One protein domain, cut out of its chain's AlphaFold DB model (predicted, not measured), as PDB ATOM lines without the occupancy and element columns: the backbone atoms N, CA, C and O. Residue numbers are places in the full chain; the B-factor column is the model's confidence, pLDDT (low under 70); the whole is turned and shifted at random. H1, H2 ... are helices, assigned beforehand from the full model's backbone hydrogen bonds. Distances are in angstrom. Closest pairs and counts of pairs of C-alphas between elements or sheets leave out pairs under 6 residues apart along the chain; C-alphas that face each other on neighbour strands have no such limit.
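What this domain is: This is residues 717 to 739 and 787 to 851 of the 851 residues of the protein "EF-hand domain pair" of Ceraceosorus bombacis (UniProt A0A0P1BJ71). What shape do these atoms make? Two long helices, H1 and H4, make a wide V, meeting near their first residues, and the shorter H2 and H3 pack on H4. H3 and H4 form a helical hairpin, and residues 844 to 851, of which 844 to 848 belong to H4, stick out at one end. What is it built of? The printed part has 88 residues with four named helices, H1 to H4 in order, and no named strand: all helix, compact, radius of gyration of the C-alphas 13.9 A, a rod spanning 50 by 24 by 23 A.

Where its parts are: Where do the first helices lie? H1, residues 717 to 739, begins at C-alpha (27.809, -27.053, -0.144) and is 32.5 A long. H2, residues 790 to 800, measures 16.0 A. Which follow? H3, residues 804 to 815, measures 16.2 A. H4, residues 826 to 848, measures 32.7 A and ends at C-alpha (29.217, -47.844, 16.222).

How they stand to each other: What touches the hub, H4? H1 touches it with residues 719 to 727 alone, at a steep tilt of 58 degrees, opposite ways; the closest C-alphas, of Tyr 723 and Val 830, are 5.5 A apart. H2 touches it at a shallow tilt of 21 degrees, the same way, closest at the C-alphas of Ser 800 and Ile 836, 7.4 A. H3 touches it at 28 degrees, shallow, opposite ways, closest at the C-alphas of Ala 814 and Ala 828, 5.3 A. How do the others stand? H2 and H3 touch only at the corner, only just, with 3 pairs of C-alphas within 8 A; H1 and H3 are apart. Are the backbones helical? Every O i to N i+4 pair is within hydrogen-bond range in H1, H3 and H4, and 4 of 7 in H2.

The domain as a whole: Where is the cut? Residues 740 to 786 are not printed; C-alphas 739 and 787 are 15.9 A apart. Where is confidence low? Residue 821 alone has a pLDDT under 70.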
ATOM      1  N   THR A 717      28.382 -28.392   0.104       89.12
ATOM      2  CA  THR A 717      27.809 -27.053  -0.144       89.12
ATOM      3  C   THR A 717      26.689 -26.700   0.837       89.12
ATOM      4  O   THR A 717      26.645 -25.580   1.344       89.12
ATOM      5  N   GLU A 718      25.838 -27.669   1.182       90.06
ATOM      6  CA  GLU A 718      24.791 -27.510   2.199       90.06
ATOM      7  C   GLU A 718      25.388 -27.329   3.607       90.06
ATOM      8  O   GLU A 718      25.001 -26.423   4.344       90.06
ATOM      9  N   ALA A 719      26.384 -28.143   3.980       89.12
ATOM     10  CA  ALA A 719      27.061 -28.020   5.272       89.12
ATOM     11  C   ALA A 719      27.766 -26.664   5.412       89.12
ATOM     12  O   ALA A 719      27.633 -26.006   6.444       89.12
ATOM     13  N   ARG A 720      28.415 -26.206   4.336       93.81
ATOM     14  CA  ARG A 720      29.017 -24.879   4.219       93.81
ATOM     15  C   ARG A 720      27.986 -23.781   4.468       93.81
ATOM     16  O   ARG A 720      28.237 -22.937   5.322       93.81
ATOM     17  N   ALA A 721      26.828 -23.816   3.805       94.56
ATOM     18  CA  ALA A 721      25.765 -22.831   4.020       94.56
ATOM     19  C   ALA A 721      25.303 -22.785   5.492       94.56
ATOM     20  O   ALA A 721      25.198 -21.706   6.071       94.56
ATOM     21  N   ARG A 722      25.134 -23.949   6.141       95.00
ATOM     22  CA  ARG A 722      24.791 -24.030   7.576       95.00
ATOM     23  C   ARG A 722      25.885 -23.440   8.481       95.00
ATOM     24  O   ARG A 722      25.566 -22.779   9.466       95.00
ATOM     25  N   TYR A 723      27.169 -23.649   8.176       95.81
ATOM     26  CA  TYR A 723      28.270 -23.060   8.955       95.81
ATOM     27  C   TYR A 723      28.435 -21.553   8.709       95.81
ATOM     28  O   TYR A 723      28.766 -20.825   9.644       95.81
ATOM     29  N   GLU A 724      28.173 -21.079   7.486       96.00
ATOM     30  CA  GLU A 724      28.135 -19.651   7.157       96.00
ATOM     31  C   GLU A 724      27.009 -18.937   7.924       96.00
ATOM     32  O   GLU A 724      27.266 -17.918   8.560       96.00
ATOM     33  N   GLU A 725      25.808 -19.520   7.990       96.00
ATOM     34  CA  GLU A 725      24.686 -18.980   8.773       96.00
ATOM     35  C   GLU A 725      24.993 -18.948  10.287       96.00
ATOM     36  O   GLU A 725      24.705 -17.969  10.978       96.00
ATOM     37  N   VAL A 726      25.660 -19.985  10.815       96.38
ATOM     38  CA  VAL A 726      26.132 -20.020  12.214       96.38
ATOM     39  C   VAL A 726      27.188 -18.943  12.495       96.38
ATOM     40  O   VAL A 726      27.170 -18.357  13.582       96.38
ATOM     41  N   TRP A 727      28.082 -18.661  11.540       96.50
ATOM     42  CA  TRP A 727      29.060 -17.573  11.641       96.50
ATOM     43  C   TRP A 727      28.355 -16.215  11.677       96.50
ATOM     44  O   TRP A 727      28.522 -15.482  12.648       96.50
ATOM     45  N   GLU A 728      27.487 -15.919  10.705       95.94
ATOM     46  CA  GLU A 728      26.759 -14.642  10.610       95.94
ATOM     47  C   GLU A 728      25.900 -14.379  11.856       95.94
ATOM     48  O   GLU A 728      25.928 -13.287  12.437       95.94
ATOM     49  N   ARG A 729      25.194 -15.411  12.338       96.25
ATOM     50  CA  ARG A 729      24.373 -15.358  13.554       96.25
ATOM     51  C   ARG A 729      25.212 -15.118  14.817       96.25
ATOM     52  O   ARG A 729      24.733 -14.473  15.752       96.25
ATOM     53  N   GLN A 730      26.450 -15.617  14.877       95.56
ATOM     54  CA  GLN A 730      27.350 -15.372  16.008       95.56
ATOM     55  C   GLN A 730      28.058 -14.010  15.906       95.56
ATOM     56  O   GLN A 730      28.182 -13.346  16.935       95.56
ATOM     57  N   VAL A 731      28.439 -13.562  14.707       94.56
ATOM     58  CA  VAL A 731      28.979 -12.217  14.434       94.56
ATOM     59  C   VAL A 731      27.963 -11.150  14.843       94.56
ATOM     60  O   VAL A 731      28.245 -10.349  15.731       94.56
ATOM     61  N   SER A 732      26.730 -11.232  14.332       93.94
ATOM     62  CA  SER A 732      25.626 -10.318  14.683       93.94
ATOM     63  C   SER A 732      25.335 -10.295  16.192       93.94
ATOM     64  O   SER A 732      24.886  -9.293  16.750       93.94
ATOM     65  N   LYS A 733      25.613 -11.403  16.894       94.31
ATOM     66  CA  LYS A 733      25.481 -11.502  18.353       94.31
ATOM     67  C   LYS A 733      26.641 -10.840  19.102       94.31
ATOM     68  O   LYS A 733      26.397 -10.272  20.164       94.31
ATOM     69  N   GLU A 734      27.876 -10.898  18.600       91.06
ATOM     70  CA  GLU A 734      28.995 -10.133  19.175       91.06
ATOM     71  C   GLU A 734      28.845  -8.633  18.885       91.06
ATOM     72  O   GLU A 734      28.999  -7.830  19.801       91.06
ATOM     73  N   GLU A 735      28.422  -8.255  17.677       91.06
ATOM     74  CA  GLU A 735      28.076  -6.876  17.303       91.06
ATOM     75  C   GLU A 735      26.945  -6.313  18.171       91.06
ATOM     76  O   GLU A 735      27.100  -5.254  18.773       91.06
ATOM     77  N   GLY A 736      25.835  -7.045  18.325       92.69
ATOM     78  CA  GLY A 736      24.723  -6.639  19.187       92.69
ATOM     79  C   GLY A 736      25.116  -6.513  20.665       92.69
ATOM     80  O   GLY A 736      24.624  -5.626  21.365       92.69
ATOM     81  N   LEU A 737      26.044  -7.347  21.150       90.19
ATOM     82  CA  LEU A 737      26.617  -7.213  22.494       90.19
ATOM     83  C   LEU A 737      27.567  -6.009  22.605       90.19
ATOM     84  O   LEU A 737      27.516  -5.310  23.616       90.19
ATOM     85  N   ARG A 738      28.388  -5.733  21.583       88.12
ATOM     86  CA  ARG A 738      29.290  -4.569  21.509       88.12
ATOM     87  C   ARG A 738      28.492  -3.261  21.480       88.12
ATOM     88  O   ARG A 738      28.723  -2.398  22.323       88.12
ATOM     89  N   ALA A 739      27.481  -3.169  20.618       89.62
ATOM     90  CA  ALA A 739      26.562  -2.036  20.538       89.62
ATOM     91  C   ALA A 739      25.758  -1.844  21.836       89.62
ATOM     92  O   ALA A 739      25.559  -0.712  22.279       89.62
ATOM     93  N   HIS A 787      35.554 -10.569  11.847       90.81
ATOM     94  CA  HIS A 787      36.190 -11.724  12.464       90.81
ATOM     95  C   HIS A 787      35.441 -12.169  13.730       90.81
ATOM     96  O   HIS A 787      35.078 -11.353  14.582       90.81
ATOM     97  N   LEU A 788      35.251 -13.482  13.896       92.62
ATOM     98  CA  LEU A 788      34.752 -14.028  15.160       92.62
ATOM     99  C   LEU A 788      35.849 -14.022  16.220       92.62
ATOM    100  O   LEU A 788      36.975 -14.451  15.958       92.62
ATOM    101  N   SER A 789      35.507 -13.623  17.448       91.88
ATOM    102  CA  SER A 789      36.473 -13.651  18.543       91.88
ATOM    103  C   SER A 789      36.871 -15.090  18.901       91.88
ATOM    104  O   SER A 789      36.041 -16.006  18.920       91.88
ATOM    105  N   ARG A 790      38.134 -15.301  19.303       91.38
ATOM    106  CA  ARG A 790      38.611 -16.601  19.831       91.38
ATOM    107  C   ARG A 790      37.721 -17.125  20.968       91.38
ATOM    108  O   ARG A 790      37.445 -18.322  21.052       91.38
ATOM    109  N   LYS A 791      37.209 -16.213  21.806       92.44
ATOM    110  CA  LYS A 791      36.276 -16.484  22.916       92.44
ATOM    111  C   LYS A 791      34.904 -16.959  22.407       92.44
ATOM    112  O   LYS A 791      34.297 -17.824  23.036       92.44
ATOM    113  N   ALA A 792      34.416 -16.469  21.265       93.06
ATOM    114  CA  ALA A 792      33.208 -16.984  20.622       93.06
ATOM    115  C   ALA A 792      33.420 -18.353  19.965       93.06
ATOM    116  O   ALA A 792      32.646 -19.266  20.261       93.06
ATOM    117  N   CYS A 793      34.467 -18.525  19.149       93.81
ATOM    118  CA  CYS A 793      34.770 -19.804  18.497       93.81
ATOM    119  C   CYS A 793      34.939 -20.934  19.522       93.81
ATOM    120  O   CYS A 793      34.272 -21.963  19.405       93.81
ATOM    121  N   ALA A 794      35.709 -20.713  20.595       92.12
ATOM    122  CA  ALA A 794      35.893 -21.698  21.662       92.12
ATOM    123  C   ALA A 794      34.563 -22.153  22.300       92.12
ATOM    124  O   ALA A 794      34.348 -23.350  22.492       92.12
ATOM    125  N   ARG A 795      33.617 -21.233  22.567       93.75
ATOM    126  CA  ARG A 795      32.273 -21.577  23.090       93.75
ATOM    127  C   ARG A 795      31.406 -22.363  22.106       93.75
ATOM    128  O   ARG A 795      30.481 -23.043  22.545       93.75
ATOM    129  N   ILE A 796      31.633 -22.237  20.799       94.25
ATOM    130  CA  ILE A 796      30.923 -23.037  19.794       94.25
ATOM    131  C   ILE A 796      31.561 -24.425  19.728       94.25
ATOM    132  O   ILE A 796      30.872 -25.428  19.906       94.25
ATOM    133  N   TRP A 797      32.878 -24.486  19.538       94.94
ATOM    134  CA  TRP A 797      33.598 -25.721  19.236       94.94
ATOM    135  C   TRP A 797      33.679 -26.687  20.424       94.94
ATOM    136  O   TRP A 797      33.535 -27.892  20.226       94.94
ATOM    137  N   THR A 798      33.789 -26.198  21.664       94.12
ATOM    138  CA  THR A 798      33.741 -27.049  22.878       94.12
ATOM    139  C   THR A 798      32.434 -27.845  23.011       94.12
ATOM    140  O   THR A 798      32.424 -28.931  23.591       94.12
ATOM    141  N   ARG A 799      31.327 -27.389  22.401       93.31
ATOM    142  CA  ARG A 799      30.045 -28.124  22.392       93.31
ATOM    143  C   ARG A 799      30.101 -29.436  21.601       93.31
ATOM    144  O   ARG A 799      29.239 -30.287  21.812       93.31
ATOM    145  N   SER A 800      31.108 -29.617  20.742       91.25
ATOM    146  CA  SER A 800      31.348 -30.858  19.990       91.25
ATOM    147  C   SER A 800      31.677 -32.061  20.885       91.25
ATOM    148  O   SER A 800      31.410 -33.200  20.507       91.25
ATOM    149  N   LYS A 801      32.242 -31.838  22.083       94.44
ATOM    150  CA  LYS A 801      32.833 -32.896  22.928       94.44
ATOM    151  C   LYS A 801      33.954 -33.677  22.213       94.44
ATOM    152  O   LYS A 801      34.131 -34.881  22.445       94.44
ATOM    153  N   LEU A 802      34.692 -33.025  21.314       95.19
ATOM    154  CA  LEU A 802      36.004 -33.488  20.851       95.19
ATOM    155  C   LEU A 802      37.089 -33.177  21.906       95.19
ATOM    156  O   LEU A 802      36.826 -32.377  22.800       95.19
ATOM    157  N   PRO A 803      38.271 -33.821  21.857       95.88
ATOM    158  CA  PRO A 803      39.374 -33.501  22.763       95.88
ATOM    159  C   PRO A 803      39.891 -32.077  22.534       95.88
ATOM    160  O   PRO A 803      40.018 -31.652  21.382       95.88
ATOM    161  N   ASP A 804      40.260 -31.372  23.602       93.88
ATOM    162  CA  ASP A 804      40.759 -29.995  23.499       93.88
ATOM    163  C   ASP A 804      42.051 -29.910  22.662       93.88
ATOM    164  O   ASP A 804      42.183 -29.000  21.850       93.88
ATOM    165  N   ASP A 805      42.928 -30.923  22.717       95.38
ATOM    166  CA  ASP A 805      44.118 -31.048  21.852       95.38
ATOM    167  C   ASP A 805      43.800 -31.046  20.347       95.38
ATOM    168  O   ASP A 805      44.640 -30.673  19.526       95.38
ATOM    169  N   PHE A 806      42.612 -31.526  19.960       95.06
ATOM    170  CA  PHE A 806      42.149 -31.500  18.572       95.06
ATOM    171  C   PHE A 806      41.557 -30.130  18.233       95.06
ATOM    172  O   PHE A 806      41.871 -29.574  17.183       95.06
ATOM    173  N   LEU A 807      40.757 -29.553  19.136       95.38
ATOM    174  CA  LEU A 807      40.187 -28.215  18.954       95.38
ATOM    175  C   LEU A 807      41.270 -27.124  18.900       95.38
ATOM    176  O   LEU A 807      41.134 -26.183  18.124       95.38
ATOM    177  N   ALA A 808      42.368 -27.286  19.645       93.81
ATOM    178  CA  ALA A 808      43.565 -26.456  19.547       93.81
ATOM    179  C   ALA A 808      44.207 -26.567  18.156       93.81
ATOM    180  O   ALA A 808      44.347 -25.561  17.475       93.81
ATOM    181  N   LYS A 809      44.475 -27.784  17.660       94.38
ATOM    182  CA  LYS A 809      45.049 -27.992  16.313       94.38
ATOM    183  C   LYS A 809      44.160 -27.452  15.188       94.38
ATOM    184  O   LYS A 809      44.684 -26.956  14.195       94.38
ATOM    185  N   VAL A 810      42.835 -27.521  15.339       95.12
ATOM    186  CA  VAL A 810      41.883 -26.900  14.404       95.12
ATOM    187  C   VAL A 810      41.912 -25.370  14.509       95.12
ATOM    188  O   VAL A 810      41.895 -24.711  13.474       95.12
ATOM    189  N   TRP A 811      42.014 -24.798  15.716       94.31
ATOM    190  CA  TRP A 811      42.207 -23.354  15.910       94.31
ATOM    191  C   TRP A 811      43.508 -22.868  15.263       94.31
ATOM    192  O   TRP A 811      43.477 -21.954  14.445       94.31
ATOM    193  N   ASP A 812      44.631 -23.507  15.582       93.31
ATOM    194  CA  ASP A 812      45.957 -23.105  15.115       93.31
ATOM    195  C   ASP A 812      46.065 -23.230  13.585       93.31
ATOM    196  O   ASP A 812      46.584 -22.332  12.927       93.31
ATOM    197  N   ALA A 813      45.498 -24.291  12.992       92.38
ATOM    198  CA  ALA A 813      45.429 -24.446  11.539       92.38
ATOM    199  C   ALA A 813      44.496 -23.423  10.863       92.38
ATOM    200  O   ALA A 813      44.775 -23.004   9.741       92.38
ATOM    201  N   ALA A 814      43.401 -23.020  11.519       92.56
ATOM    202  CA  ALA A 814      42.482 -22.005  11.004       92.56
ATOM    203  C   ALA A 814      43.077 -20.590  11.062       92.56
ATOM    204  O   ALA A 814      42.933 -19.843  10.099       92.56
ATOM    205  N   VAL A 815      43.790 -20.245  12.141       92.12
ATOM    206  CA  VAL A 815      44.513 -18.966  12.264       92.12
ATOM    207  C   VAL A 815      45.718 -18.913  11.327       92.12
ATOM    208  O   VAL A 815      45.934 -17.891  10.693       92.12
ATOM    209  N   ALA A 816      46.454 -20.014  11.139       89.12
ATOM    210  CA  ALA A 816      47.564 -20.072  10.178       89.12
ATOM    211  C   ALA A 816      47.136 -19.892   8.703       89.12
ATOM    212  O   ALA A 816      47.995 -19.765   7.832       89.12
ATOM    213  N   GLY A 817      45.830 -19.909   8.414       80.12
ATOM    214  CA  GLY A 817      45.249 -19.587   7.108       80.12
ATOM    215  C   GLY A 817      44.522 -18.239   7.041       80.12
ATOM    216  O   GLY A 817      43.950 -17.944   5.994       80.12
ATOM    217  N   ALA A 818      44.509 -17.454   8.124       80.19
ATOM    218  CA  ALA A 818      43.911 -16.119   8.185       80.19
ATOM    219  C   ALA A 818      45.018 -15.041   8.143       80.19
ATOM    220  O   ALA A 818      46.047 -15.209   8.798       80.19
ATOM    221  N   PRO A 819      44.844 -13.930   7.401       72.88
ATOM    222  CA  PRO A 819      45.857 -12.872   7.308       72.88
ATOM    223  C   PRO A 819      45.926 -11.982   8.564       72.88
ATOM    224  O   PRO A 819      46.905 -11.269   8.765       72.88
ATOM    225  N   THR A 820      44.891 -12.015   9.402       73.00
ATOM    226  CA  THR A 820      44.668 -11.131  10.554       73.00
ATOM    227  C   THR A 820      44.676 -11.917  11.862       73.00
ATOM    228  O   THR A 820      43.988 -12.928  11.998       73.00
ATOM    229  N   SER A 821      45.413 -11.433  12.862       63.09
ATOM    230  CA  SER A 821      45.636 -12.133  14.136       63.09
ATOM    231  C   SER A 821      44.493 -12.020  15.159       63.09
ATOM    232  O   SER A 821      44.475 -12.779  16.129       63.09
ATOM    233  N   GLU A 822      43.547 -11.092  14.978       78.75
ATOM    234  CA  GLU A 822      42.566 -10.735  16.018       78.75
ATOM    235  C   GLU A 822      41.366 -11.693  16.142       78.75
ATOM    236  O   GLU A 822      40.711 -11.755  17.188       78.75
ATOM    237  N   GLY A 823      41.068 -12.474  15.102       86.62
ATOM    238  CA  GLY A 823      39.908 -13.362  15.089       86.62
ATOM    239  C   GLY A 823      39.879 -14.307  13.895       86.62
ATOM    240  O   GLY A 823      40.876 -14.484  13.202       86.62
ATOM    241  N   LEU A 824      38.731 -14.955  13.682       92.50
ATOM    242  CA  LEU A 824      38.578 -15.999  12.670       92.50
ATOM    243  C   LEU A 824      37.595 -15.608  11.550       92.50
ATOM    244  O   LEU A 824      36.417 -15.331  11.801       92.50
ATOM    245  N   ASP A 825      38.084 -15.648  10.310       93.19
ATOM    246  CA  ASP A 825      37.330 -15.327   9.090       93.19
ATOM    247  C   ASP A 825      36.169 -16.284   8.823       93.19
ATOM    248  O   ASP A 825      36.199 -17.447   9.228       93.19
ATOM    249  N   LYS A 826      35.188 -15.838   8.023       93.81
ATOM    250  CA  LYS A 826      34.067 -16.674   7.559       93.81
ATOM    251  C   LYS A 826      34.552 -17.987   6.937       93.81
ATOM    252  O   LYS A 826      34.113 -19.064   7.332       93.81
ATOM    253  N   LEU A 827      35.510 -17.913   6.010       92.62
ATOM    254  CA  LEU A 827      36.043 -19.087   5.309       92.62
ATOM    255  C   LEU A 827      36.900 -19.984   6.216       92.62
ATOM    256  O   LEU A 827      36.795 -21.209   6.131       92.62
ATOM    257  N   ALA A 828      37.706 -19.402   7.109       93.19
ATOM    258  CA  ALA A 828      38.485 -20.156   8.092       93.19
ATOM    259  C   ALA A 828      37.568 -20.890   9.090       93.19
ATOM    260  O   ALA A 828      37.776 -22.070   9.375       93.19
ATOM    261  N   PHE A 829      36.497 -20.234   9.548       94.88
ATOM    262  CA  PHE A 829      35.492 -20.812  10.440       94.88
ATOM    263  C   PHE A 829      34.713 -21.956   9.788       94.88
ATOM    264  O   PHE A 829      34.558 -23.008  10.404       94.88
ATOM    265  N   VAL A 830      34.271 -21.793   8.537       95.31
ATOM    266  CA  VAL A 830      33.604 -22.855   7.762       95.31
ATOM    267  C   VAL A 830      34.508 -24.084   7.626       95.31
ATOM    268  O   VAL A 830      34.071 -25.199   7.914       95.31
ATOM    269  N   LYS A 831      35.784 -23.897   7.256       94.44
ATOM    270  CA  LYS A 831      36.765 -24.993   7.150       94.44
ATOM    271  C   LYS A 831      37.037 -25.673   8.501       94.44
ATOM    272  O   LYS A 831      37.153 -26.898   8.558       94.44
ATOM    273  N   ALA A 832      37.098 -24.904   9.588       95.00
ATOM    274  CA  ALA A 832      37.261 -25.426  10.944       95.00
ATOM    275  C   ALA A 832      36.035 -26.231  11.416       95.00
ATOM    276  O   ALA A 832      36.185 -27.325  11.957       95.00
ATOM    277  N   MET A 833      34.818 -25.743  11.152       96.44
ATOM    278  CA  MET A 833      33.574 -26.466  11.438       96.44
ATOM    279  C   MET A 833      33.470 -27.770  10.634       96.44
ATOM    280  O   MET A 833      33.120 -28.803  11.202       96.44
ATOM    281  N   ALA A 834      33.864 -27.771   9.357       95.06
ATOM    282  CA  ALA A 834      33.922 -28.986   8.539       95.06
ATOM    283  C   ALA A 834      34.944 -30.017   9.070       95.06
ATOM    284  O   ALA A 834      34.680 -31.222   9.074       95.06
ATOM    285  N   ALA A 835      36.098 -29.564   9.575       94.31
ATOM    286  CA  ALA A 835      37.073 -30.433  10.243       94.31
ATOM    287  C   ALA A 835      36.525 -31.031  11.557       94.31
ATOM    288  O   ALA A 835      36.746 -32.205  11.855       94.31
ATOM    289  N   ILE A 836      35.758 -30.251  12.324       95.75
ATOM    290  CA  ILE A 836      35.088 -30.713  13.549       95.75
ATOM    291  C   ILE A 836      34.015 -31.763  13.227       95.75
ATOM    292  O   ILE A 836      34.006 -32.830  13.844       95.75
ATOM    293  N   ASP A 837      33.145 -31.523  12.246       95.50
ATOM    294  CA  ASP A 837      32.052 -32.447  11.922       95.50
ATOM    295  C   ASP A 837      32.540 -33.741  11.242       95.50
ATOM    296  O   ASP A 837      31.988 -34.815  11.502       95.50
ATOM    297  N   THR A 838      33.625 -33.695  10.457       93.94
ATOM    298  CA  THR A 838      34.270 -34.916   9.927       93.94
ATOM    299  C   THR A 838      34.901 -35.764  11.039       93.94
ATOM    300  O   THR A 838      34.733 -36.988  11.046       93.94
ATOM    301  N   GLU A 839      35.538 -35.150  12.043       95.00
ATOM    302  CA  GLU A 839      36.036 -35.860  13.232       95.00
ATOM    303  C   GLU A 839      34.889 -36.396  14.110       95.00
ATOM    304  O   GLU A 839      34.971 -37.520  14.613       95.00
ATOM    305  N   LEU A 840      33.769 -35.672  14.242       95.50
ATOM    306  CA  LEU A 840      32.562 -36.178  14.909       95.50
ATOM    307  C   LEU A 840      31.954 -37.379  14.175       95.50
ATOM    308  O   LEU A 840      31.580 -38.364  14.818       95.50
ATOM    309  N   ALA A 841      31.897 -37.346  12.842       93.75
ATOM    310  CA  ALA A 841      31.457 -38.476  12.030       93.75
ATOM    311  C   ALA A 841      32.388 -39.689  12.207       93.75
ATOM    312  O   ALA A 841      31.910 -40.809  12.420       93.75
ATOM    313  N   ARG A 842      33.714 -39.473  12.223       94.38
ATOM    314  CA  ARG A 842      34.716 -40.516  12.502       94.38
ATOM    315  C   ARG A 842      34.547 -41.103  13.905       94.38
ATOM    316  O   ARG A 842      34.507 -42.323  14.058       94.38
ATOM    317  N   LYS A 843      34.364 -40.259  14.925       94.69
ATOM    318  CA  LYS A 843      34.117 -40.659  16.322       94.69
ATOM    319  C   LYS A 843      32.824 -41.471  16.462       94.69
ATOM    320  O   LYS A 843      32.840 -42.524  17.097       94.69
ATOM    321  N   LYS A 844      31.736 -41.053  15.804       96.00
ATOM    322  CA  LYS A 844      30.445 -41.767  15.761       96.00
ATOM    323  C   LYS A 844      30.550 -43.121  15.044       96.00
ATOM    324  O   LYS A 844      30.003 -44.106  15.534       96.00
ATOM    325  N   LYS A 845      31.288 -43.198  13.928       95.56
ATOM    326  CA  LYS A 845      31.579 -44.460  13.219       95.56
ATOM    327  C   LYS A 845      32.392 -45.412  14.099       95.56
ATOM    328  O   LYS A 845      32.008 -46.563  14.266       95.56
ATOM    329  N   ASN A 846      33.448 -44.918  14.744       94.62
ATOM    330  CA  ASN A 846      34.272 -45.706  15.662       94.62
ATOM    331  C   ASN A 846      33.499 -46.175  16.906       94.62
ATOM    332  O   ASN A 846      33.769 -47.262  17.405       94.62
ATOM    333  N   GLN A 847      32.531 -45.393  17.393       94.75
ATOM    334  CA  GLN A 847      31.629 -45.815  18.466       94.75
ATOM    335  C   GLN A 847      30.676 -46.924  18.000       94.75
ATOM    336  O   GLN A 847      30.533 -47.919  18.703       94.75
ATOM    337  N   ARG A 848      30.074 -46.797  16.806       95.94
ATOM    338  CA  ARG A 848      29.217 -47.844  16.222       95.94
ATOM    339  C   ARG A 848      29.983 -49.143  15.948       95.94
ATOM    340  O   ARG A 848      29.409 -50.205  16.101       95.94
ATOM    341  N   ASN A 849      31.264 -49.065  15.596       95.62
ATOM    342  CA  ASN A 849      32.129 -50.235  15.394       95.62
ATOM    343  C   ASN A 849      32.640 -50.868  16.712       95.62
ATOM    344  O   ASN A 849      33.453 -51.788  16.668       95.62
ATOM    345  N   ARG A 850      32.224 -50.350  17.877       95.31
ATOM    346  CA  ARG A 850      32.532 -50.872  19.224       95.31
ATOM    347  C   ARG A 850      31.268 -51.328  19.978       95.31
ATOM    348  O   ARG A 850      31.335 -51.535  21.189       95.31
ATOM    349  N   MET A 851      30.134 -51.419  19.279       89.69
ATOM    350  CA  MET A 851      28.812 -51.830  19.768       89.69
ATOM    351  C   MET A 851      28.288 -52.991  18.926       89.69
ATOM    352  O   MET A 851      27.584 -53.831  19.519       89.69
TER     353      MET A 851